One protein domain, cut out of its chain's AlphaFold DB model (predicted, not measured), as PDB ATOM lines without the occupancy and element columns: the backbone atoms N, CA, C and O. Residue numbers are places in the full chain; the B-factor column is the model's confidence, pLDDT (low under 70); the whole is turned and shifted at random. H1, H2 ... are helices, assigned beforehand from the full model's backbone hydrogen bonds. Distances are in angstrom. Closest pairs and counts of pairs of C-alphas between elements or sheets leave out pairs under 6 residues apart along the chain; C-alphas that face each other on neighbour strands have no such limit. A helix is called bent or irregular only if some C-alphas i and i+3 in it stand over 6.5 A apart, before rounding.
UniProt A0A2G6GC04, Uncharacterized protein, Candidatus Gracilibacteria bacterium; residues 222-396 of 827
ATOM      1  N   ILE A 222     109.086 177.715 120.531       71.94
ATOM      2  CA  ILE A 222     110.351 177.521 119.812       71.94
ATOM      3  C   ILE A 222     110.282 176.245 118.985       71.94
ATOM      4  O   ILE A 222     109.901 175.193 119.501       71.94
ATOM      5  N   ASP A 223     110.718 176.311 117.726       74.75
ATOM      6  CA  ASP A 223     110.704 175.169 116.814       74.75
ATOM      7  C   ASP A 223     112.092 174.537 116.616       74.75
ATOM      8  O   ASP A 223     112.943 175.038 115.883       74.75
ATOM      9  N   TYR A 224     112.309 173.377 117.239       78.06
ATOM     10  CA  TYR A 224     113.470 172.510 117.020       78.06
ATOM     11  C   TYR A 224     113.161 171.300 116.129       78.06
ATOM     12  O   TYR A 224     114.038 170.456 115.942       78.06
ATOM     13  N   SER A 225     111.963 171.187 115.545       75.50
ATOM     14  CA  SER A 225     111.569 170.023 114.731       75.50
ATOM     15  C   SER A 225     112.458 169.786 113.509       75.50
ATOM     16  O   SER A 225     112.584 168.653 113.035       75.50
ATOM     17  N   SER A 226     113.124 170.832 113.017       74.38
ATOM     18  CA  SER A 226     114.049 170.762 111.887       74.38
ATOM     19  C   SER A 226     115.495 170.423 112.278       74.38
ATOM     20  O   SER A 226     116.251 170.007 111.392       74.38
ATOM     21  N   LYS A 227     115.879 170.540 113.562       75.62
ATOM     22  CA  LYS A 227     117.247 170.277 114.047       75.62
ATOM     23  C   LYS A 227     117.597 168.782 113.988       75.62
ATOM     24  O   LYS A 227     116.720 167.917 113.959       75.62
ATOM     25  N   GLN A 228     118.898 168.487 113.955       82.44
ATOM     26  CA  GLN A 228     119.416 167.123 114.127       82.44
ATOM     27  C   GLN A 228     119.051 166.596 115.519       82.44
ATOM     28  O   GLN A 228     118.959 167.374 116.471       82.44
ATOM     29  N   LEU A 229     118.842 165.287 115.649       87.25
ATOM     30  CA  LEU A 229     118.426 164.663 116.908       87.25
ATOM     31  C   LEU A 229     119.458 164.914 118.018       87.25
ATOM     32  O   LEU A 229     119.080 165.274 119.135       87.25
ATOM     33  N   SER A 230     120.749 164.808 117.691       84.31
ATOM     34  CA  SER A 230     121.877 165.020 118.600       84.31
ATOM     35  C   SER A 230     121.997 166.458 119.100       84.31
ATOM     36  O   SER A 230     122.639 166.683 120.118       84.31
ATOM     37  N   GLN A 231     121.381 167.424 118.416       80.88
ATOM     38  CA  GLN A 231     121.333 168.830 118.832       80.88
ATOM     39  C   GLN A 231     120.008 169.169 119.523       80.88
ATOM     40  O   GLN A 231     119.978 169.889 120.516       80.88
ATOM     41  N   ALA A 232     118.892 168.637 119.020       82.94
ATOM     42  CA  ALA A 232     117.566 168.914 119.556       82.94
ATOM     43  C   ALA A 232     117.409 168.412 120.998       82.94
ATOM     44  O   ALA A 232     116.802 169.101 121.816       82.94
ATOM     45  N   PHE A 233     117.963 167.239 121.323       88.12
ATOM     46  CA  PHE A 233     117.894 166.669 122.669       88.12
ATOM     47  C   PHE A 233     118.604 167.523 123.743       88.12
ATOM     48  O   PHE A 233     117.926 167.925 124.693       88.12
ATOM     49  N   PRO A 234     119.906 167.859 123.627       84.69
ATOM     50  CA  PRO A 234     120.579 168.707 124.614       84.69
ATOM     51  C   PRO A 234     119.984 170.122 124.684       84.69
ATOM     52  O   PRO A 234     119.715 170.608 125.782       84.69
ATOM     53  N   ASN A 235     119.642 170.735 123.543       78.44
ATOM     54  CA  ASN A 235     119.020 172.065 123.522       78.44
ATOM     55  C   ASN A 235     117.653 172.080 124.210       78.44
ATOM     56  O   ASN A 235     117.308 173.046 124.892       78.44
ATOM     57  N   PHE A 236     116.866 171.012 124.055       85.44
ATOM     58  CA  PHE A 236     115.613 170.855 124.782       85.44
ATOM     59  C   PHE A 236     115.839 170.794 126.291       85.44
ATOM     60  O   PHE A 236     115.094 171.440 127.031       85.44
ATOM     61  N   LEU A 237     116.830 170.017 126.749       84.75
ATOM     62  CA  LEU A 237     117.154 169.917 128.170       84.75
ATOM     63  C   LEU A 237     117.535 171.294 128.714       84.75
ATOM     64  O   LEU A 237     116.872 171.768 129.630       84.75
ATOM     65  N   LEU A 238     118.511 171.972 128.106       77.06
ATOM     66  CA  LEU A 238     118.957 173.292 128.557       77.06
ATOM     67  C   LEU A 238     117.784 174.286 128.581       77.06
ATOM     68  O   LEU A 238     117.464 174.866 129.619       77.06
ATOM     69  N   ARG A 239     117.036 174.406 127.474       76.19
ATOM     70  CA  ARG A 239     115.922 175.363 127.360       76.19
ATOM     71  C   ARG A 239     114.784 175.073 128.340       76.19
ATOM     72  O   ARG A 239     114.249 176.001 128.940       76.19
ATOM     73  N   SER A 240     114.442 173.802 128.557       78.38
ATOM     74  CA  SER A 240     113.363 173.397 129.474       78.38
ATOM     75  C   SER A 240     113.640 173.737 130.938       78.38
ATOM     76  O   SER A 240     112.699 173.834 131.735       78.38
ATOM     77  N   PHE A 241     114.912 173.855 131.315       75.69
ATOM     78  CA  PHE A 241     115.323 174.201 132.673       75.69
ATOM     79  C   PHE A 241     115.522 175.708 132.838       75.69
ATOM     80  O   PHE A 241     115.075 176.253 133.851       75.69
ATOM     81  N   MET A 242     116.089 176.373 131.827       70.50
ATOM     82  CA  MET A 242     116.379 177.808 131.861       70.50
ATOM     83  C   MET A 242     115.125 178.673 131.641       70.50
ATOM     84  O   MET A 242     114.895 179.622 132.392       70.50
ATOM     85  N   VAL A 243     114.249 178.306 130.690       69.94
ATOM     86  CA  VAL A 243     113.039 179.072 130.324       69.94
ATOM     87  C   VAL A 243     111.777 178.289 130.674       69.94
ATOM     88  O   VAL A 243     111.155 177.604 129.857       69.94
ATOM     89  N   LYS A 244     111.394 178.356 131.951       63.03
ATOM     90  CA  LYS A 244     110.255 177.592 132.474       63.03
ATOM     91  C   LYS A 244     108.960 178.023 131.778       63.03
ATOM     92  O   LYS A 244     108.585 179.188 131.818       63.03
ATOM     93  N   SER A 245     108.208 177.046 131.269       65.12
ATOM     94  CA  SER A 245     106.886 177.212 130.626       65.12
ATOM     95  C   SER A 245     106.890 177.633 129.155       65.12
ATOM     96  O   SER A 245     105.807 177.825 128.604       65.12
ATOM     97  N   GLN A 246     108.051 177.723 128.504       72.56
ATOM     98  CA  GLN A 246     108.101 177.914 127.056       72.56
ATOM     99  C   GLN A 246     107.655 176.643 126.318       72.56
ATOM    100  O   GLN A 246     108.052 175.535 126.690       72.56
ATOM    101  N   SER A 247     106.820 176.791 125.282       76.69
ATOM    102  CA  SER A 247     106.503 175.671 124.386       76.69
ATOM    103  C   SER A 247     107.712 175.388 123.495       76.69
ATOM    104  O   SER A 247     108.305 176.314 122.950       76.69
ATOM    105  N   ILE A 248     108.097 174.119 123.361       79.44
ATOM    106  CA  ILE A 248     109.213 173.699 122.507       79.44
ATOM    107  C   ILE A 248     108.711 172.568 121.623       79.44
ATOM    108  O   ILE A 248     108.353 171.496 122.114       79.44
ATOM    109  N   LYS A 249     108.714 172.800 120.317       82.94
ATOM    110  CA  LYS A 249     108.399 171.799 119.310       82.94
ATOM    111  C   LYS A 249     109.668 171.020 118.976       82.94
ATOM    112  O   LYS A 249     110.703 171.602 118.662       82.94
ATOM    113  N   LEU A 250     109.609 169.695 119.082       86.44
ATOM    114  CA  LEU A 250     110.764 168.806 118.928       86.44
ATOM    115  C   LEU A 250     110.645 167.943 117.673       86.44
ATOM    116  O   LEU A 250     109.547 167.761 117.148       86.44
ATOM    117  N   PRO A 251     111.756 167.355 117.196       87.69
ATOM    118  CA  PRO A 251     111.674 166.258 116.248       87.69
ATOM    119  C   PRO A 251     110.889 165.103 116.876       87.69
ATOM    120  O   PRO A 251     111.161 164.719 118.016       87.69
ATOM    121  N   GLU A 252     109.967 164.507 116.120       87.00
ATOM    122  CA  GLU A 252     109.044 163.470 116.610       87.00
ATOM    123  C   GLU A 252     109.769 162.318 117.333       87.00
ATOM    124  O   GLU A 252     109.325 161.824 118.367       87.00
ATOM    125  N   LYS A 253     110.940 161.917 116.821       87.94
ATOM    126  CA  LYS A 253     111.778 160.873 117.428       87.94
ATOM    127  C   LYS A 253     112.206 161.241 118.853       87.94
ATOM    128  O   LYS A 253     112.037 160.423 119.754       87.94
ATOM    129  N   VAL A 254     112.664 162.477 119.071       88.69
ATOM    130  CA  VAL A 254     113.050 162.997 120.397       88.69
ATOM    131  C   VAL A 254     111.818 163.168 121.292       88.69
ATOM    132  O   VAL A 254     111.836 162.763 122.455       88.69
ATOM    133  N   GLU A 255     110.721 163.703 120.748       88.69
ATOM    134  CA  GLU A 255     109.470 163.911 121.488       88.69
ATOM    135  C   GLU A 255     108.911 162.594 122.050       88.69
ATOM    136  O   GLU A 255     108.601 162.502 123.237       88.69
ATOM    137  N   ASN A 256     108.877 161.541 121.232       86.81
ATOM    138  CA  ASN A 256     108.384 160.208 121.594       86.81
ATOM    139  C   ASN A 256     109.186 159.533 122.726       86.81
ATOM    140  O   ASN A 256     108.671 158.650 123.424       86.81
ATOM    141  N   ILE A 257     110.448 159.919 122.922       90.00
ATOM    142  CA  ILE A 257     111.297 159.407 124.008       90.00
ATOM    143  C   ILE A 257     110.996 160.153 125.309       90.00
ATOM    144  O   ILE A 257     110.974 159.542 126.380       90.00
ATOM    145  N   LEU A 258     110.737 161.458 125.222       87.75
ATOM    146  CA  LEU A 258     110.549 162.341 126.377       87.75
ATOM    147  C   LEU A 258     109.108 162.416 126.878       87.75
ATOM    148  O   LEU A 258     108.884 162.674 128.063       87.75
ATOM    149  N   PHE A 259     108.136 162.177 126.002       87.00
ATOM    150  CA  PHE A 259     106.718 162.350 126.283       87.00
ATOM    151  C   PHE A 259     105.896 161.144 125.834       87.00
ATOM    152  O   PHE A 259     106.272 160.353 124.974       87.00
ATOM    153  N   SER A 260     104.752 160.946 126.477       75.50
ATOM    154  CA  SER A 260     103.814 159.881 126.154       75.50
ATOM    155  C   SER A 260     102.885 160.288 125.015       75.50
ATOM    156  O   SER A 260     102.193 161.298 125.105       75.50
ATOM    157  N   ASN A 261     102.750 159.419 124.012       62.81
ATOM    158  CA  ASN A 261     101.872 159.622 122.855       62.81
ATOM    159  C   ASN A 261     100.385 159.733 123.244       62.81
ATOM    160  O   ASN A 261      99.587 160.271 122.486       62.81
ATOM    161  N   LYS A 262      99.994 159.230 124.428       52.84
ATOM    162  CA  LYS A 262      98.600 159.267 124.908       52.84
ATOM    163  C   LYS A 262      98.214 160.608 125.541       52.84
ATOM    164  O   LYS A 262      97.051 160.991 125.470       52.84
ATOM    165  N   HIS A 263      99.166 161.326 126.141       54.69
ATOM    166  CA  HIS A 263      98.951 162.626 126.780       54.69
ATOM    167  C   HIS A 263     100.196 163.490 126.555       54.69
ATOM    168  O   HIS A 263     101.222 163.220 127.175       54.69
ATOM    169  N   ARG A 264     100.089 164.558 125.747       53.47
ATOM    170  CA  ARG A 264     101.195 165.463 125.338       53.47
ATOM    171  C   ARG A 264     102.061 166.040 126.476       53.47
ATOM    172  O   ARG A 264     103.082 166.653 126.211       53.47
ATOM    173  N   ARG A 265     101.680 165.867 127.748       59.44
ATOM    174  CA  ARG A 265     102.447 166.320 128.925       59.44
ATOM    175  C   ARG A 265     102.888 165.204 129.879       59.44
ATOM    176  O   ARG A 265     103.643 165.482 130.807       59.44
ATOM    177  N   ALA A 266     102.435 163.963 129.692       73.88
ATOM    178  CA  ALA A 266     102.825 162.855 130.563       73.88
ATOM    179  C   ALA A 266     104.216 162.347 130.171       73.88
ATOM    180  O   ALA A 266     104.452 162.012 129.013       73.88
ATOM    181  N   ARG A 267     105.130 162.275 131.138       84.12
ATOM    182  CA  ARG A 267     106.515 161.842 130.923       84.12
ATOM    183  C   ARG A 267     106.651 160.359 131.286       84.12
ATOM    184  O   ARG A 267     106.303 160.001 132.411       84.12
ATOM    185  N   PRO A 268     107.099 159.489 130.365       87.62
ATOM    186  CA  PRO A 268     107.338 158.082 130.669       87.62
ATOM    187  C   PRO A 268     108.543 157.930 131.606       87.62
ATOM    188  O   PRO A 268     109.413 158.796 131.637       87.62
ATOM    189  N   SER A 269     108.624 156.824 132.351       88.00
ATOM    190  CA  SER A 269     109.834 156.528 133.128       88.00
ATOM    191  C   SER A 269     111.046 156.376 132.207       88.00
ATOM    192  O   SER A 269     110.904 156.009 131.038       88.00
ATOM    193  N   TRP A 270     112.251 156.609 132.729       89.19
ATOM    194  CA  TRP A 270     113.478 156.509 131.931       89.19
ATOM    195  C   TRP A 270     113.636 155.125 131.275       89.19
ATOM    196  O   TRP A 270     114.043 155.046 130.120       89.19
ATOM    197  N   LYS A 271     113.222 154.040 131.950       90.00
ATOM    198  CA  LYS A 271     113.223 152.678 131.383       90.00
ATOM    199  C   LYS A 271     112.363 152.598 130.121       90.00
ATOM    200  O   LYS A 271     112.791 152.032 129.118       90.00
ATOM    201  N   ILE A 272     111.173 153.197 130.150       89.75
ATOM    202  CA  ILE A 272     110.272 153.246 128.991       89.75
ATOM    203  C   ILE A 272     110.870 154.130 127.888       89.75
ATOM    204  O   ILE A 272     110.798 153.757 126.721       89.75
ATOM    205  N   SER A 273     111.492 155.264 128.227       91.38
ATOM    206  CA  SER A 273     112.205 156.106 127.255       91.38
ATOM    207  C   SER A 273     113.304 155.328 126.521       91.38
ATOM    208  O   SER A 273     113.372 155.381 125.296       91.38
ATOM    209  N   ILE A 274     114.106 154.539 127.243       92.00
ATOM    210  CA  ILE A 274     115.152 153.693 126.649       92.00
ATOM    211  C   ILE A 274     114.553 152.578 125.786       92.00
ATOM    212  O   ILE A 274     115.003 152.370 124.663       92.00
ATOM    213  N   GLN A 275     113.495 151.903 126.252       91.31
ATOM    214  CA  GLN A 275     112.781 150.902 125.445       91.31
ATOM    215  C   GLN A 275     112.265 151.488 124.130       91.31
ATOM    216  O   GLN A 275     112.389 150.863 123.077       91.31
ATOM    217  N   ARG A 276     111.696 152.696 124.184       91.38
ATOM    218  CA  ARG A 276     111.220 153.404 122.996       91.38
ATOM    219  C   ARG A 276     112.365 153.762 122.067       91.38
ATOM    220  O   ARG A 276     112.215 153.540 120.873       91.38
ATOM    221  N   GLN A 277     113.495 154.232 122.592       92.62
ATOM    222  CA  GLN A 277     114.655 154.542 121.760       92.62
ATOM    223  C   GLN A 277     115.206 153.296 121.061       92.62
ATOM    224  O   GLN A 277     115.417 153.311 119.854       92.62
ATOM    225  N   VAL A 278     115.354 152.181 121.781       93.06
ATOM    226  CA  VAL A 278     115.748 150.893 121.188       93.06
ATOM    227  C   VAL A 278     114.757 150.468 120.099       93.06
ATOM    228  O   VAL A 278     115.167 150.050 119.017       93.06
ATOM    229  N   GLY A 279     113.452 150.601 120.352       90.56
ATOM    230  CA  GLY A 279     112.407 150.307 119.371       90.56
ATOM    231  C   GLY A 279     112.486 151.194 118.125       90.56
ATOM    232  O   GLY A 279     112.425 150.683 117.009       90.56
ATOM    233  N   GLN A 280     112.681 152.503 118.305       89.38
ATOM    234  CA  GLN A 280     112.858 153.465 117.215       89.38
ATOM    235  C   GLN A 280     114.106 153.161 116.396       89.38
ATOM    236  O   GLN A 280     114.037 153.145 115.173       89.38
ATOM    237  N   MET A 281     115.228 152.877 117.051       89.88
ATOM    238  CA  MET A 281     116.464 152.491 116.386       89.88
ATOM    239  C   MET A 281     116.284 151.210 115.560       89.88
ATOM    240  O   MET A 281     116.692 151.194 114.405       89.88
ATOM    241  N   LYS A 282     115.618 150.179 116.103       90.06
ATOM    242  CA  LYS A 282     115.309 148.928 115.384       90.06
ATOM    243  C   LYS A 282     114.411 149.148 114.177       90.06
ATOM    244  O   LYS A 282     114.736 148.680 113.089       90.06
ATOM    245  N   ALA A 283     113.310 149.874 114.352       84.81
ATOM    246  CA  ALA A 283     112.404 150.196 113.254       84.81
ATOM    247  C   ALA A 283     113.129 150.989 112.158       84.81
ATOM    248  O   ALA A 283     113.062 150.631 110.987       84.81
ATOM    249  N   TYR A 284     113.888 152.008 112.561       81.31
ATOM    250  CA  TYR A 284     114.586 152.900 111.647       81.31
ATOM    251  C   TYR A 284     115.732 152.202 110.905       81.31
ATOM    252  O   TYR A 284     115.896 152.381 109.703       81.31
ATOM    253  N   PHE A 285     116.502 151.353 111.586       82.75
ATOM    254  CA  PHE A 285     117.556 150.574 110.946       82.75
ATOM    255  C   PHE A 285     116.982 149.580 109.930       82.75
ATOM    256  O   PHE A 285     117.490 149.508 108.816       82.75
ATOM    257  N   ASN A 286     115.891 148.881 110.268       82.94
ATOM    258  CA  ASN A 286     115.210 147.968 109.346       82.94
ATOM    259  C   ASN A 286     114.644 148.698 108.116       82.94
ATOM    260  O   ASN A 286     114.702 148.176 107.006       82.94
ATOM    261  N   GLU A 287     114.097 149.900 108.298       80.81
ATOM    262  CA  GLU A 287     113.590 150.734 107.202       80.81
ATOM    263  C   GLU A 287     114.709 151.108 106.216       80.81
ATOM    264  O   GLU A 287     114.559 150.944 105.005       80.81
ATOM    265  N   ILE A 288     115.863 151.548 106.726       76.00
ATOM    266  CA  ILE A 288     116.999 151.971 105.896       76.00
ATOM    267  C   ILE A 288     117.747 150.770 105.297       76.00
ATOM    268  O   ILE A 288     118.227 150.854 104.169       76.00
ATOM    269  N   GLU A 289     117.859 149.648 106.014       77.31
ATOM    270  CA  GLU A 289     118.528 148.432 105.524       77.31
ATOM    271  C   GLU A 289     117.846 147.878 104.270       77.31
ATOM    272  O   GLU A 289     118.524 147.437 103.339       77.31
ATOM    273  N   ASN A 290     116.517 147.983 104.211       75.50
ATOM    274  CA  ASN A 290     115.715 147.577 103.061       75.50
ATOM    275  C   ASN A 290     115.692 148.615 101.927       75.50
ATOM    276  O   ASN A 290     115.105 148.355 100.877       75.50
ATOM    277  N   ASN A 291     116.331 149.775 102.105       73.12
ATOM    278  CA  ASN A 291     116.436 150.799 101.077       73.12
ATOM    279  C   ASN A 291     117.782 150.678 100.319       73.12
ATOM    280  O   ASN A 291     118.845 150.915 100.909       73.12
ATOM    281  N   PRO A 292     117.766 150.373  99.002       70.50
ATOM    282  CA  PRO A 292     118.976 150.198  98.192       70.50
ATOM    283  C   PRO A 292     119.920 151.408  98.188       70.50
ATOM    284  O   PRO A 292     121.132 151.250  98.030       70.50
ATOM    285  N   GLN A 293     119.385 152.618  98.384       67.50
ATOM    286  CA  GLN A 293     120.159 153.860  98.403       67.50
ATOM    287  C   GLN A 293     121.127 153.925  99.596       67.50
ATOM    288  O   GLN A 293     122.167 154.580  99.527       67.50
ATOM    289  N   TYR A 294     120.822 153.211 100.681       67.19
ATOM    290  CA  TYR A 294     121.524 153.343 101.957       67.19
ATOM    291  C   TYR A 294     122.249 152.070 102.401       67.19
ATOM    292  O   TYR A 294     123.001 152.104 103.379       67.19
ATOM    293  N   THR A 295     122.119 150.969 101.655       67.38
ATOM    294  CA  THR A 295     122.664 149.646 102.005       67.38
ATOM    295  C   THR A 295     124.158 149.682 102.353       67.38
ATOM    296  O   THR A 295     124.578 149.088 103.344       67.38
ATOM    297  N   LYS A 296     124.978 150.444 101.610       67.44
ATOM    298  CA  LYS A 296     126.423 150.579 101.894       67.44
ATOM    299  C   LYS A 296     126.716 151.320 103.206       67.44
ATOM    300  O   LYS A 296     127.691 150.994 103.881       67.44
ATOM    301  N   ARG A 297     125.912 152.327 103.566       69.25
ATOM    302  CA  ARG A 297     126.076 153.114 104.802       69.25
ATOM    303  C   ARG A 297     125.617 152.303 106.012       69.25
ATOM    304  O   ARG A 297     126.338 152.226 107.004       69.25
ATOM    305  N   VAL A 298     124.481 151.623 105.879       72.88
ATOM    306  CA  VAL A 298     123.940 150.697 106.882       72.88
ATOM    307  C   VAL A 298     124.934 149.584 107.192       72.88
ATOM    308  O   VAL A 298     125.254 149.372 108.355       72.88
ATOM    309  N   GLN A 299     125.497 148.922 106.174       73.19
ATOM    310  CA  GLN A 299     126.475 147.847 106.377       73.19
ATOM    311  C   GLN A 299     127.718 148.302 107.153       73.19
ATOM    312  O   GLN A 299     128.221 147.550 107.984       73.19
ATOM    313  N   LYS A 300     128.192 149.532 106.921       76.44
ATOM    314  CA  LYS A 300     129.345 150.101 107.635       76.44
ATOM    315  C   LYS A 300     129.032 150.418 109.099       76.44
ATOM    316  O   LYS A 300     129.856 150.164 109.966       76.44
ATOM    317  N   LEU A 301     127.849 150.964 109.376       80.44
ATOM    318  CA  LEU A 301     127.469 151.413 110.720       80.44
ATOM    319  C   LEU A 301     126.786 150.322 111.562       80.44
ATOM    320  O   LEU A 301     126.605 150.503 112.766       80.44
ATOM    321  N   LYS A 302     126.444 149.175 110.959       82.62
ATOM    322  CA  LYS A 302     125.784 148.035 111.616       82.62
ATOM    323  C   LYS A 302     126.490 147.552 112.893       82.62
ATOM    324  O   LYS A 302     125.782 147.318 113.867       82.62
ATOM    325  N   PRO A 303     127.828 147.407 112.951       83.44
ATOM    326  CA  PRO A 303     128.491 146.938 114.170       83.44
ATOM    327  C   PRO A 303     128.299 147.899 115.351       83.44
ATOM    328  O   PRO A 303     127.897 147.466 116.428       83.44
ATOM    329  N   GLU A 304     128.510 149.200 115.133       85.50
ATOM    330  CA  GLU A 304     128.325 150.219 116.173       85.50
ATOM    331  C   GLU A 304     126.851 150.333 116.581       85.50
ATOM    332  O   GLU A 304     126.526 150.434 117.762       85.50
ATOM    333  N   TYR A 305     125.944 150.254 115.605       87.50
ATOM    334  CA  TYR A 305     124.507 150.200 115.844       87.50
ATOM    335  C   TYR A 305     124.125 149.065 116.804       87.50
ATOM    336  O   TYR A 305     123.461 149.312 117.812       87.50
ATOM    337  N   MET A 306     124.576 147.837 116.527       86.94
ATOM    338  CA  MET A 306     124.274 146.677 117.370       86.94
ATOM    339  C   MET A 306     124.861 146.842 118.775       86.94
ATOM    340  O   MET A 306     124.188 146.534 119.757       86.94
ATOM    341  N   GLN A 307     126.076 147.385 118.876       89.31
ATOM    342  CA  GLN A 307     126.719 147.653 120.160       89.31
ATOM    343  C   GLN A 307     125.939 148.680 120.993       89.31
ATOM    344  O   GLN A 307     125.738 148.475 122.189       89.31
ATOM    345  N   ILE A 308     125.463 149.772 120.388       89.88
ATOM    346  CA  ILE A 308     124.674 150.793 121.095       89.88
ATOM    347  C   ILE A 308     123.329 150.225 121.556       89.88
ATOM    348  O   ILE A 308     122.925 150.487 122.687       89.88
ATOM    349  N   ILE A 309     122.658 149.420 120.723       90.81
ATOM    350  CA  ILE A 309     121.427 148.717 121.116       90.81
ATOM    351  C   ILE A 309     121.678 147.842 122.344       90.81
ATOM    352  O   ILE A 309     120.927 147.935 123.311       90.81
ATOM    353  N   GLU A 310     122.747 147.044 122.338       90.88
ATOM    354  CA  GLU A 310     123.098 146.181 123.467       90.88
ATOM    355  C   GLU A 310     123.365 146.994 124.744       90.88
ATOM    356  O   GLU A 310     122.900 146.629 125.825       90.88
ATOM    357  N   ILE A 311     124.076 148.122 124.634       89.81
ATOM    358  CA  ILE A 311     124.338 149.018 125.770       89.81
ATOM    359  C   ILE A 311     123.028 149.602 126.316       89.81
ATOM    360  O   ILE A 311     122.820 149.586 127.529       89.81
ATOM    361  N   LEU A 312     122.137 150.090 125.449       89.31
ATOM    362  CA  LEU A 312     120.842 150.647 125.851       89.31
ATOM    363  C   LEU A 312     119.941 149.584 126.500       89.31
ATOM    364  O   LEU A 312     119.309 149.847 127.523       89.31
ATOM    365  N   GLU A 313     119.908 148.369 125.952       87.69
ATOM    366  CA  GLU A 313     119.155 147.251 126.528       87.69
ATOM    367  C   GLU A 313     119.693 146.861 127.910       87.69
ATOM    368  O   GLU A 313     118.905 146.717 128.847       87.69
ATOM    369  N   LYS A 314     121.023 146.798 128.077       87.06
ATOM    370  CA  LYS A 314     121.663 146.564 129.382       87.06
ATOM    371  C   LYS A 314     121.392 147.687 130.377       87.06
ATOM    372  O   LYS A 314     121.152 147.405 131.544       87.06
ATOM    373  N   ALA A 315     121.413 148.947 129.942       81.69
ATOM    374  CA  ALA A 315     121.163 150.098 130.812       81.69
ATOM    375  C   ALA A 315     119.761 150.051 131.437       81.69
ATOM    376  O   ALA A 315     119.595 150.333 132.621       81.69
ATOM    377  N   LYS A 316     118.755 149.647 130.655       78.75
ATOM    378  CA  LYS A 316     117.363 149.514 131.105       78.75
ATOM    379  C   LYS A 316     117.194 148.468 132.221       78.75
ATOM    380  O   LYS A 316     116.375 148.681 133.114       78.75
ATOM    381  N   ASP A 317     117.976 147.391 132.186       81.31
ATOM    382  CA  ASP A 317     117.944 146.299 133.173       81.31
ATOM    383  C   ASP A 317     119.103 146.388 134.194       81.31
ATOM    384  O   ASP A 317     119.413 145.425 134.892       81.31
ATOM    385  N   ASN A 318     119.763 147.548 134.298       82.88
ATOM    386  CA  ASN A 318     120.906 147.733 135.185       82.88
ATOM    387  C   ASN A 318     120.459 147.964 136.642       82.88
ATOM    388  O   ASN A 318     120.116 149.083 137.034       82.88
ATOM    389  N   GLU A 319     120.527 146.911 137.463       81.69
ATOM    390  CA  GLU A 319     120.220 146.969 138.902       81.69
ATOM    391  C   GLU A 319     121.107 147.962 139.667       81.69
ATOM    392  O   GLU A 319     120.655 148.588 140.625       81.69
ATOM    393  N   GLN A 320     122.365 148.151 139.255       81.88
ATOM    394  CA  GLN A 320     123.252 149.130 139.891       81.88
ATOM    395  C   GLN A 320     122.769 150.556 139.623       81.88
ATOM    396  O   GLN A 320     122.722 151.355 140.553       81.88
ATOM    397  N   LEU A 321     122.356 150.869 138.390       82.44
ATOM    398  CA  LEU A 321     121.787 152.175 138.043       82.44
ATOM    399  C   LEU A 321     120.479 152.438 138.804       82.44
ATOM    400  O   LEU A 321     120.271 153.540 139.305       82.44
ATOM    401  N   GLU A 322     119.618 151.429 138.935       82.06
ATOM    402  CA  GLU A 322     118.376 151.539 139.709       82.06
ATOM    403  C   GLU A 322     118.655 151.788 141.194       82.06
ATOM    404  O   GLU A 322     118.106 152.723 141.773       82.06
ATOM    405  N   ASN A 323     119.590 151.041 141.787       81.25
ATOM    406  CA  ASN A 323     120.025 151.261 143.164       81.25
ATOM    407  C   ASN A 323     120.639 152.652 143.366       81.25
ATOM    408  O   ASN A 323     120.339 153.305 144.366       81.25
ATOM    409  N   LEU A 324     121.459 153.130 142.423       78.00
ATOM    410  CA  LEU A 324     122.048 154.472 142.461       78.00
ATOM    411  C   LEU A 324     120.971 155.565 142.423       78.00
ATOM    412  O   LEU A 324     121.032 156.517 143.203       78.00
ATOM    413  N   LEU A 325     119.963 155.424 141.558       80.00
ATOM    414  CA  LEU A 325     118.845 156.367 141.476       80.00
ATOM    415  C   LEU A 325     117.979 156.329 142.743       80.00
ATOM    416  O   LEU A 325     117.652 157.386 143.277       80.00
ATOM    417  N   SER A 326     117.660 155.146 143.276       79.44
ATOM    418  CA  SER A 326     116.906 155.003 144.531       79.44
ATOM    419  C   SER A 326     117.661 155.579 145.734       79.44
ATOM    420  O   SER A 326     117.065 156.257 146.568       79.44
ATOM    421  N   GLN A 327     118.977 155.363 145.827       74.94
ATOM    422  CA  GLN A 327     119.820 155.997 146.848       74.94
ATOM    423  C   GLN A 327     119.799 157.522 146.718       74.94
ATOM    424  O   GLN A 327     119.590 158.213 147.713       74.94
ATOM    425  N   SER A 328     119.944 158.033 145.495       74.31
ATOM    426  CA  SER A 328     119.892 159.471 145.219       74.31
ATOM    427  C   SER A 328     118.554 160.074 145.654       74.31
ATOM    428  O   SER A 328     118.534 161.091 146.329       74.31
ATOM    429  N   ILE A 329     117.434 159.408 145.355       75.31
ATOM    430  CA  ILE A 329     116.095 159.849 145.771       75.31
ATOM    431  C   ILE A 329     115.958 159.852 147.300       75.31
ATOM    432  O   ILE A 329     115.476 160.833 147.865       75.31
ATOM    433  N   LYS A 330     116.397 158.786 147.982       72.38
ATOM    434  CA  LYS A 330     116.311 158.668 149.452       72.38
ATOM    435  C   LYS A 330     117.120 159.727 150.194       72.38
ATOM    436  O   LYS A 330     116.733 160.107 151.293       72.38
ATOM    437  N   ASN A 331     118.219 160.183 149.602       65.38
ATOM    438  CA  ASN A 331     119.087 161.189 150.203       65.38
ATOM    439  C   ASN A 331     118.554 162.622 150.039       65.38
ATOM    440  O   ASN A 331     119.058 163.522 150.702       65.38
ATOM    441  N   THR A 332     117.533 162.844 149.203       65.31
ATOM    442  CA  THR A 332     116.989 164.190 148.962       65.31
ATOM    443  C   THR A 332     115.957 164.585 150.023       65.31
ATOM    444  O   THR A 332     114.956 163.898 150.218       65.31
ATOM    445  N   ASN A 333     116.156 165.729 150.689       56.03
ATOM    446  CA  ASN A 333     115.248 166.252 151.731       56.03
ATOM    447  C   ASN A 333     114.140 167.180 151.181       56.03
ATOM    448  O   ASN A 333     113.522 167.942 151.925       56.03
ATOM    449  N   THR A 334     113.890 167.167 149.870       58.38
ATOM    450  CA  THR A 334     113.077 168.207 149.217       58.38
ATOM    451  C   THR A 334     111.570 167.924 149.252       58.38
ATOM    452  O   THR A 334     111.120 166.780 149.285       58.38
ATOM    453  N   THR A 335     110.752 168.980 149.158       47.75
ATOM    454  CA  THR A 335     109.285 168.876 149.004       47.75
ATOM    455  C   THR A 335     108.854 168.281 147.653       47.75
ATOM    456  O   THR A 335     107.689 167.902 147.491       47.75
ATOM    457  N   ARG A 336     109.769 168.149 146.677       57.28
ATOM    458  CA  ARG A 336     109.526 167.458 145.402       57.28
ATOM    459  C   ARG A 336     109.620 165.947 145.611       57.28
ATOM    460  O   ARG A 336     110.701 165.391 145.760       57.28
ATOM    461  N   ARG A 337     108.475 165.263 145.571       61.75
ATOM    462  CA  ARG A 337     108.423 163.797 145.658       61.75
ATOM    463  C   ARG A 337     108.847 163.164 144.334       61.75
ATOM    464  O   ARG A 337     108.066 163.142 143.383       61.75
ATOM    465  N   PHE A 338     110.063 162.627 144.288       68.81
ATOM    466  CA  PHE A 338     110.480 161.693 143.244       68.81
ATOM    467  C   PHE A 338     110.032 160.282 143.622       68.81
ATOM    468  O   PHE A 338     110.196 159.848 144.761       68.81
ATOM    469  N   TYR A 339     109.459 159.560 142.666       70.56
ATOM    470  CA  TYR A 339     109.024 158.181 142.861       70.56
ATOM    471  C   TYR A 339     109.917 157.259 142.039       70.56
ATOM    472  O   TYR A 339     109.948 157.362 140.814       70.56
ATOM    473  N   GLU A 340     110.604 156.330 142.710       66.56
ATOM    474  CA  GLU A 340     111.590 155.420 142.102       66.56
ATOM    475  C   GLU A 340     111.040 154.704 140.852       66.56
ATOM    476  O   GLU A 340     111.712 154.600 139.830       66.56
ATOM    477  N   LYS A 341     109.763 154.298 140.885       68.75
ATOM    478  CA  LYS A 341     109.107 153.564 139.788       68.75
ATOM    479  C   LYS A 341     108.660 154.431 138.607       68.75
ATOM    480  O   LYS A 341     108.363 153.889 137.543       68.75
ATOM    481  N   THR A 342     108.574 155.751 138.770       77.75
ATOM    482  CA  THR A 342     108.051 156.667 137.736       77.75
ATOM    483  C   THR A 342     109.023 157.786 137.380       77.75
ATOM    484  O   THR A 342     108.645 158.703 136.651       77.75
ATOM    485  N   ILE A 343     110.262 157.729 137.873       84.50
ATOM    486  CA  ILE A 343     111.270 158.736 137.566       84.50
ATOM    487  C   ILE A 343     111.576 158.743 136.060       84.50
ATOM    488  O   ILE A 343     111.855 157.707 135.453       84.50
ATOM    489  N   ASN A 344     111.456 159.914 135.436       88.25
ATOM    490  CA  ASN A 344     111.709 160.123 134.008       88.25
ATOM    491  C   ASN A 344     113.069 160.797 133.771       88.25
ATOM    492  O   ASN A 344     113.688 161.285 134.712       88.25
ATOM    493  N   LEU A 345     113.528 160.845 132.515       89.00
ATOM    494  CA  LEU A 345     114.836 161.421 132.161       89.00
ATOM    495  C   LEU A 345     115.006 162.870 132.648       89.00
ATOM    496  O   LEU A 345     116.068 163.228 133.145       89.00
ATOM    497  N   ILE A 346     113.953 163.689 132.566       87.25
ATOM    498  CA  ILE A 346     113.992 165.086 133.023       87.25
ATOM    499  C   ILE A 346     114.070 165.151 134.551       87.25
ATOM    500  O   ILE A 346     114.765 166.000 135.101       87.25
ATOM    501  N   ASP A 347     113.373 164.259 135.249       85.38
ATOM    502  CA  ASP A 347     113.439 164.177 136.704       85.38
ATOM    503  C   ASP A 347     114.817 163.715 137.195       85.38
ATOM    504  O   ASP A 347     115.266 164.214 138.218       85.38
ATOM    505  N   ILE A 348     115.530 162.862 136.450       87.06
ATOM    506  CA  ILE A 348     116.927 162.503 136.756       87.06
ATOM    507  C   ILE A 348     117.847 163.724 136.638       87.06
ATOM    508  O   ILE A 348     118.652 163.963 137.530       87.06
ATOM    509  N   ILE A 349     117.698 164.545 135.593       84.94
ATOM    510  CA  ILE A 349     118.459 165.803 135.497       84.94
ATOM    511  C   ILE A 349     118.090 166.747 136.648       84.94
ATOM    512  O   ILE A 349     118.967 167.344 137.255       84.94
ATOM    513  N   ARG A 350     116.808 166.833 137.032       80.38
ATOM    514  CA  ARG A 350     116.390 167.617 138.212       80.38
ATOM    515  C   ARG A 350     116.983 167.101 139.511       80.38
ATOM    516  O   ARG A 350     117.220 167.912 140.391       80.38
ATOM    517  N   LEU A 351     117.180 165.792 139.652       79.19
ATOM    518  CA  LEU A 351     117.853 165.230 140.818       79.19
ATOM    519  C   LEU A 351     119.290 165.759 140.927       79.19
ATOM    520  O   LEU A 351     119.730 166.066 142.029       79.19
ATOM    521  N   PHE A 352     119.998 165.922 139.802       77.50
ATOM    522  CA  PHE A 352     121.357 166.480 139.796       77.50
ATOM    523  C   PHE A 352     121.426 167.921 140.293       77.50
ATOM    524  O   PHE A 352     122.474 168.337 140.772       77.50
ATOM    525  N   THR A 353     120.323 168.664 140.201       71.62
ATOM    526  CA  THR A 353     120.246 170.063 140.629       71.62
ATOM    527  C   THR A 353     119.736 170.233 142.066       71.62
ATOM    528  O   THR A 353     119.390 171.349 142.447       71.62
ATOM    529  N   LEU A 354     119.553 169.156 142.844       68.81
ATOM    530  CA  LEU A 354     119.050 169.260 144.221       68.81
ATOM    531  C   LEU A 354     120.193 169.485 145.208       68.81
ATOM    532  O   LEU A 354     121.171 168.739 145.227       68.81
ATOM    533  N   SER A 355     120.017 170.490 146.061       59.59
ATOM    534  CA  SER A 355     120.879 170.783 147.204       59.59
ATOM    535  C   SER A 355     120.163 170.433 148.507       59.59
ATOM    536  O   SER A 355     118.950 170.642 148.623       59.59
ATOM    537  N   SER A 356     120.930 169.962 149.495       50.50
ATOM    538  CA  SER A 356     120.433 169.490 150.795       50.50
ATOM    539  C   SER A 356     119.711 170.548 151.630       50.50
ATOM    540  O   SER A 356     119.096 170.197 152.640       50.50
ATOM    541  N   GLY A 357     119.731 171.823 151.218       44.59
ATOM    542  CA  GLY A 357     118.813 172.861 151.690       44.59
ATOM    543  C   GLY A 357     118.797 173.088 153.203       44.59
ATOM    544  O   GLY A 357     117.884 173.736 153.708       44.59
ATOM    545  N   LYS A 358     119.780 172.576 153.951       40.94
ATOM    546  CA  LYS A 358     120.018 173.045 155.310       40.94
ATOM    547  C   LYS A 358     120.577 174.445 155.160       40.94
ATOM    548  O   LYS A 358     121.525 174.629 154.403       40.94
ATOM    549  N   GLU A 359     120.021 175.395 155.905       42.47
ATOM    550  CA  GLU A 359     120.391 176.822 155.898       42.47
ATOM    551  C   GLU A 359     121.904 177.089 156.049       42.47
ATOM    552  O   GLU A 359     122.329 178.221 155.879       42.47
ATOM    553  N   ASN A 360     122.714 176.061 156.344       40.16
ATOM    554  CA  ASN A 360     124.145 176.141 156.599       40.16
ATOM    555  C   ASN A 360     124.988 175.019 155.932       40.16
ATOM    556  O   ASN A 360     126.065 174.702 156.439       40.16
ATOM    557  N   SER A 361     124.540 174.368 154.849       46.62
ATOM    558  CA  SER A 361     125.413 173.488 154.040       46.62
ATOM    559  C   SER A 361     124.872 173.317 152.615       46.62
ATOM    560  O   SER A 361     124.033 172.453 152.366       46.62
ATOM    561  N   HIS A 362     125.347 174.123 151.663       53.62
ATOM    562  CA  HIS A 362     124.926 174.081 150.252       53.62
ATOM    563  C   HIS A 362     125.574 172.941 149.448       53.62
ATOM    564  O   HIS A 362     125.963 173.110 148.294       53.62
ATOM    565  N   GLU A 363     125.684 171.760 150.049       57.31
ATOM    566  CA  GLU A 363     126.155 170.564 149.357       57.31
ATOM    567  C   GLU A 363     125.037 170.041 148.446       57.31
ATOM    568  O   GLU A 363     123.870 169.952 148.860       57.31
ATOM    569  N   LEU A 364     125.378 169.719 147.194       61.84
ATOM    570  CA  LEU A 364     124.486 168.969 146.315       61.84
ATOM    571  C   LEU A 364     124.197 167.604 146.940       61.84
ATOM    572  O   LEU A 364     125.117 166.899 147.354       61.84
ATOM    573  N   ASP A 365     122.924 167.205 146.943       63.59
ATOM    574  CA  ASP A 365     122.485 165.911 147.487       63.59
ATOM    575  C   ASP A 365     123.119 164.732 146.727       63.59
ATOM    576  O   ASP A 365     123.236 163.617 147.242       63.59
ATOM    577  N   ILE A 366     123.550 164.981 145.484       69.50
ATOM    578  CA  ILE A 366     124.196 164.006 144.612       69.50
ATOM    579  C   ILE A 366     125.632 164.431 144.329       69.50
ATOM    580  O   ILE A 366     125.901 165.397 143.607       69.50
ATOM    581  N   SER A 367     126.570 163.626 144.832       68.94
ATOM    582  CA  SER A 367     127.998 163.830 144.578       68.94
ATOM    583  C   SER A 367     128.318 163.837 143.070       68.94
ATOM    584  O   SER A 367     127.732 163.047 142.318       68.94
ATOM    585  N   PRO A 368     129.296 164.642 142.612       69.31
ATOM    586  CA  PRO A 368     129.744 164.648 141.213       69.31
ATOM    587  C   PRO A 368     130.064 163.242 140.685       69.31
ATOM    588  O   PRO A 368     129.643 162.833 139.602       69.31
ATOM    589  N   GLY A 369     130.715 162.426 141.518       69.69
ATOM    590  CA  GLY A 369     131.050 161.050 141.179       69.69
ATOM    591  C   GLY A 369     129.853 160.100 141.041       69.69
ATOM    592  O   GLY A 369     130.047 159.023 140.489       69.69
ATOM    593  N   MET A 370     128.666 160.424 141.564       74.06
ATOM    594  CA  MET A 370     127.421 159.680 141.302       74.06
ATOM    595  C   MET A 370     126.747 160.164 140.016       74.06
ATOM    596  O   MET A 370     126.271 159.337 139.239       74.06
ATOM    597  N   ARG A 371     126.774 161.480 139.748       77.62
ATOM    598  CA  ARG A 371     126.310 162.046 138.470       77.62
ATOM    599  C   ARG A 371     127.049 161.394 137.301       77.62
ATOM    600  O   ARG A 371     126.408 160.966 136.345       77.62
ATOM    601  N   TYR A 372     128.367 161.200 137.432       77.31
ATOM    602  CA  TYR A 372     129.198 160.477 136.458       77.31
ATOM    603  C   TYR A 372     128.641 159.110 136.058       77.31
ATOM    604  O   TYR A 372     128.451 158.841 134.870       77.31
ATOM    605  N   GLU A 373     128.393 158.242 137.038       78.62
ATOM    606  CA  GLU A 373     127.939 156.878 136.763       78.62
ATOM    607  C   GLU A 373     126.598 156.898 136.021       78.62
ATOM    608  O   GLU A 373     126.377 156.097 135.114       78.62
ATOM    609  N   ILE A 374     125.741 157.877 136.323       82.31
ATOM    610  CA  ILE A 374     124.459 158.062 135.642       82.31
ATOM    611  C   ILE A 374     124.652 158.607 134.216       82.31
ATOM    612  O   ILE A 374     124.019 158.088 133.295       82.31
ATOM    613  N   TYR A 375     125.544 159.577 133.974       82.62
ATOM    614  CA  TYR A 375     125.865 160.016 132.606       82.62
ATOM    615  C   TYR A 375     126.337 158.849 131.749       82.62
ATOM    616  O   TYR A 375     125.800 158.614 130.667       82.62
ATOM    617  N   LYS A 376     127.315 158.094 132.250       82.19
ATOM    618  CA  LYS A 376     127.929 156.984 131.527       82.19
ATOM    619  C   LYS A 376     126.950 155.844 131.265       82.19
ATOM    620  O   LYS A 376     126.965 155.272 130.178       82.19
ATOM    621  N   ALA A 377     126.114 155.507 132.244       84.69
ATOM    622  CA  ALA A 377     125.181 154.393 132.124       84.69
ATOM    623  C   ALA A 377     123.911 154.742 131.334       84.69
ATOM    624  O   ALA A 377     123.314 153.838 130.756       84.69
ATOM    625  N   LEU A 378     123.487 156.014 131.304       88.50
ATOM    626  CA  LEU A 378     122.180 156.407 130.765       88.50
ATOM    627  C   LEU A 378     122.254 157.453 129.646       88.50
ATOM    628  O   LEU A 378     121.757 157.210 128.547       88.50
ATOM    629  N   PHE A 379     122.854 158.616 129.906       89.31
ATOM    630  CA  PHE A 379     122.772 159.762 128.992       89.31
ATOM    631  C   PHE A 379     123.751 159.684 127.814       89.31
ATOM    632  O   PHE A 379     123.358 159.994 126.691       89.31
ATOM    633  N   LEU A 380     124.990 159.224 128.024       88.75
ATOM    634  CA  LEU A 380     125.974 159.075 126.946       88.75
ATOM    635  C   LEU A 380     125.531 158.035 125.897       88.75
ATOM    636  O   LEU A 380     125.539 158.368 124.712       88.75
ATOM    637  N   PRO A 381     125.058 156.823 126.264       90.50
ATOM    638  CA  PRO A 381     124.525 155.881 125.278       90.50
ATOM    639  C   PRO A 381     123.320 156.438 124.509       90.50
ATOM    640  O   PRO A 381     123.204 156.226 123.301       90.50
ATOM    641  N   LEU A 382     122.444 157.185 125.193       92.31
ATOM    642  CA  LEU A 382     121.286 157.826 124.573       92.31
ATOM    643  C   LEU A 382     121.719 158.884 123.545       92.31
ATOM    644  O   LEU A 382     121.259 158.850 122.406       92.31
ATOM    645  N   GLN A 383     122.665 159.757 123.885       91.50
ATOM    646  CA  GLN A 383     123.197 160.760 122.957       91.50
ATOM    647  C   GLN A 383     123.913 160.132 121.766       91.50
ATOM    648  O   GLN A 383     123.664 160.500 120.618       91.50
ATOM    649  N   LYS A 384     124.741 159.115 122.023       91.19
ATOM    650  CA  LYS A 384     125.434 158.360 120.976       91.19
ATOM    651  C   LYS A 384     124.451 157.716 119.999       91.19
ATOM    652  O   LYS A 384     124.704 157.689 118.796       91.19
ATOM    653  N   SER A 385     123.301 157.259 120.496       92.25
ATOM    654  CA  SER A 385     122.240 156.720 119.650       92.25
ATOM    655  C   SER A 385     121.596 157.771 118.738       92.25
ATOM    656  O   SER A 385     121.362 157.478 117.566       92.25
ATOM    657  N   PHE A 386     121.382 159.002 119.217       91.06
ATOM    658  CA  PHE A 386     120.891 160.100 118.379       91.06
ATOM    659  C   PHE A 386     121.894 160.484 117.296       91.06
ATOM    660  O   PHE A 386     121.510 160.577 116.133       91.06
ATOM    661  N   ILE A 387     123.177 160.600 117.652       88.38
ATOM    662  CA  ILE A 387     124.257 160.887 116.699       88.38
ATOM    663  C   ILE A 387     124.304 159.815 115.605       88.38
ATOM    664  O   ILE A 387     124.369 160.128 114.418       88.38
ATOM    665  N   LEU A 388     124.217 158.536 115.984       87.81
ATOM    666  CA  LEU A 388     124.189 157.443 115.019       87.81
ATOM    667  C   LEU A 388     122.958 157.515 114.099       87.81
ATOM    668  O   LEU A 388     123.077 157.284 112.896       87.81
ATOM    669  N   MET A 389     121.783 157.850 114.637       86.19
ATOM    670  CA  MET A 389     120.574 158.032 113.830       86.19
ATOM    671  C   MET A 389     120.690 159.229 112.876       86.19
ATOM    672  O   MET A 389     120.271 159.107 111.728       86.19
ATOM    673  N   ASP A 390     121.290 160.345 113.290       83.88
ATOM    674  CA  ASP A 390     121.544 161.499 112.413       83.88
ATOM    675  C   ASP A 390     122.511 161.162 111.270       83.88
ATOM    676  O   ASP A 390     122.301 161.558 110.124       83.88
ATOM    677  N   LEU A 391     123.541 160.357 111.543       79.94
ATOM    678  CA  LEU A 391     124.456 159.867 110.508       79.94
ATOM    679  C   LEU A 391     123.754 158.966 109.484       79.94
ATOM    680  O   LEU A 391     124.137 158.938 108.313       79.94
ATOM    681  N   LEU A 392     122.718 158.242 109.909       74.81
ATOM    682  CA  LEU A 392     121.910 157.394 109.038       74.81
ATOM    683  C   LEU A 392     120.869 158.196 108.221       74.81
ATOM    684  O   LEU A 392     120.571 157.788 107.101       74.81
ATOM    685  N   THR A 393     120.365 159.337 108.720       67.00
ATOM    686  CA  THR A 393     119.274 160.134 108.100       67.00
ATOM    687  C   THR A 393     119.712 161.167 107.052       67.00
ATOM    688  O   THR A 393     118.844 161.726 106.378       67.00
ATOM    689  N   LYS A 394     121.013 161.455 106.907       54.53
ATOM    690  CA  LYS A 394     121.526 162.695 106.280       54.53
ATOM    691  C   LYS A 394     121.060 162.993 104.834       54.53
ATOM    692  O   LYS A 394     121.054 164.155 104.461       54.53
ATOM    693  N   ASP A 395     120.571 162.009 104.071       44.00
ATOM    694  CA  ASP A 395     120.063 162.201 102.692       44.00
ATOM    695  C   ASP A 395     118.521 162.242 102.567       44.00
ATOM    696  O   ASP A 395     117.988 162.567 101.503       44.00
ATOM    697  N   ILE A 396     117.767 161.945 103.635       39.53
ATOM    698  CA  ILE A 396     116.289 161.901 103.583       39.53
ATOM    699  C   ILE A 396     115.692 163.317 103.458       39.53
ATOM    700  O   ILE A 396     114.612 163.495 102.898       39.53
TER     701      ILE A 396
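What this domain is: This is residues 222 to 396 of the 827 residues of an uncharacterized protein of Candidatus Gracilibacteria bacterium (UniProt A0A2G6GC04). H3, H4 and the arm H7b lie side by side as a three-helix, up-and-down bundle, each running against the one before it, while H1 and H2 pack on one side of it, H2 on H3 and the first residues of H1 on H7b. Beyond the bend in H7, its other arm H7a meets H5, H6 packs loosely on H5, and the loop of residues 353 to 367 reaches out to the far end of the long axis. The printed part has 175 residues, with seven named helices in the order H1 to H7 and no named strand: all helix. It is compact, with a radius of gyration of the C-alphas of 17.6 A, yet elongated, spanning 63 by 35 by 27 A.

How they stand to each other: Start at residues 222 to 223, which pair in parallel with 248 to 249. In H1, residues 229 to 242, look at 229 to 233: these alone touch H2, residues 252 to 258, with Phe 233 and Val 254 closest, their C-alphas 6.5 A apart. H2 forms a hairpin with H3, residues 270 to 289; the closest C-alphas, Ile 257 and Ser 273, are 4.7 A apart. H3 and H4, residues 295 to 316, form the next hairpin, at a shallow tilt of 15 degrees, opposite ways. H4 is irregular, C-alphas 300 and 303 being 7.3 A apart, with a kink of 52 degrees near residue 302. H5, residues 319 to 331, only just touches H6, residues 345 to 352, with 3 pairs of C-alphas within 8 A, the closest Ile 329 and Leu 351 at 7.5 A. H7, residues 368 to 393, was assigned as one helix by its hydrogen bonds but is bent: C-alphas 377 and 380 are 7.0 A apart, and H7a, 368 to 377, stands at 39 degrees to H7b, 380 to 393. H7a touches H5, closest at C-alphas Ile 374 and Leu 321, 6.9 A. H7b touches H4, H3 and H1, with closest C-alphas Pro 381 to Leu 312 at 6.4 A, Met 389 to Met 281 at 7.4 A and Phe 386 to Ser 230 at 5.0 A. Every O i to N i+4 pair is within hydrogen-bond range in H3, H5, H6 and H7b; in H1 9 of 10 are, in H2 2 of 3, in H4 16 of 18 and in H7a 5 of 6.

Where its parts are: Find C-alpha 229 at (118.426, 164.663, 116.908), where H1 begins its 20.0 A. H3 covers 28.1 A and H4 29.6 A. H7b covers 20.0 A to C-alpha 393 at (119.274, 160.134, 108.100).

The domain as a whole: The C-alphas farthest apart, Pro 292 and Asn 360, are 64.1 A apart. The printed part has no cut; the links H2 to H3, H5 to H6 and H6 to H7 are long. Its mean pLDDT is 77.2, and 43 residues are under 70, among them 354 to 369.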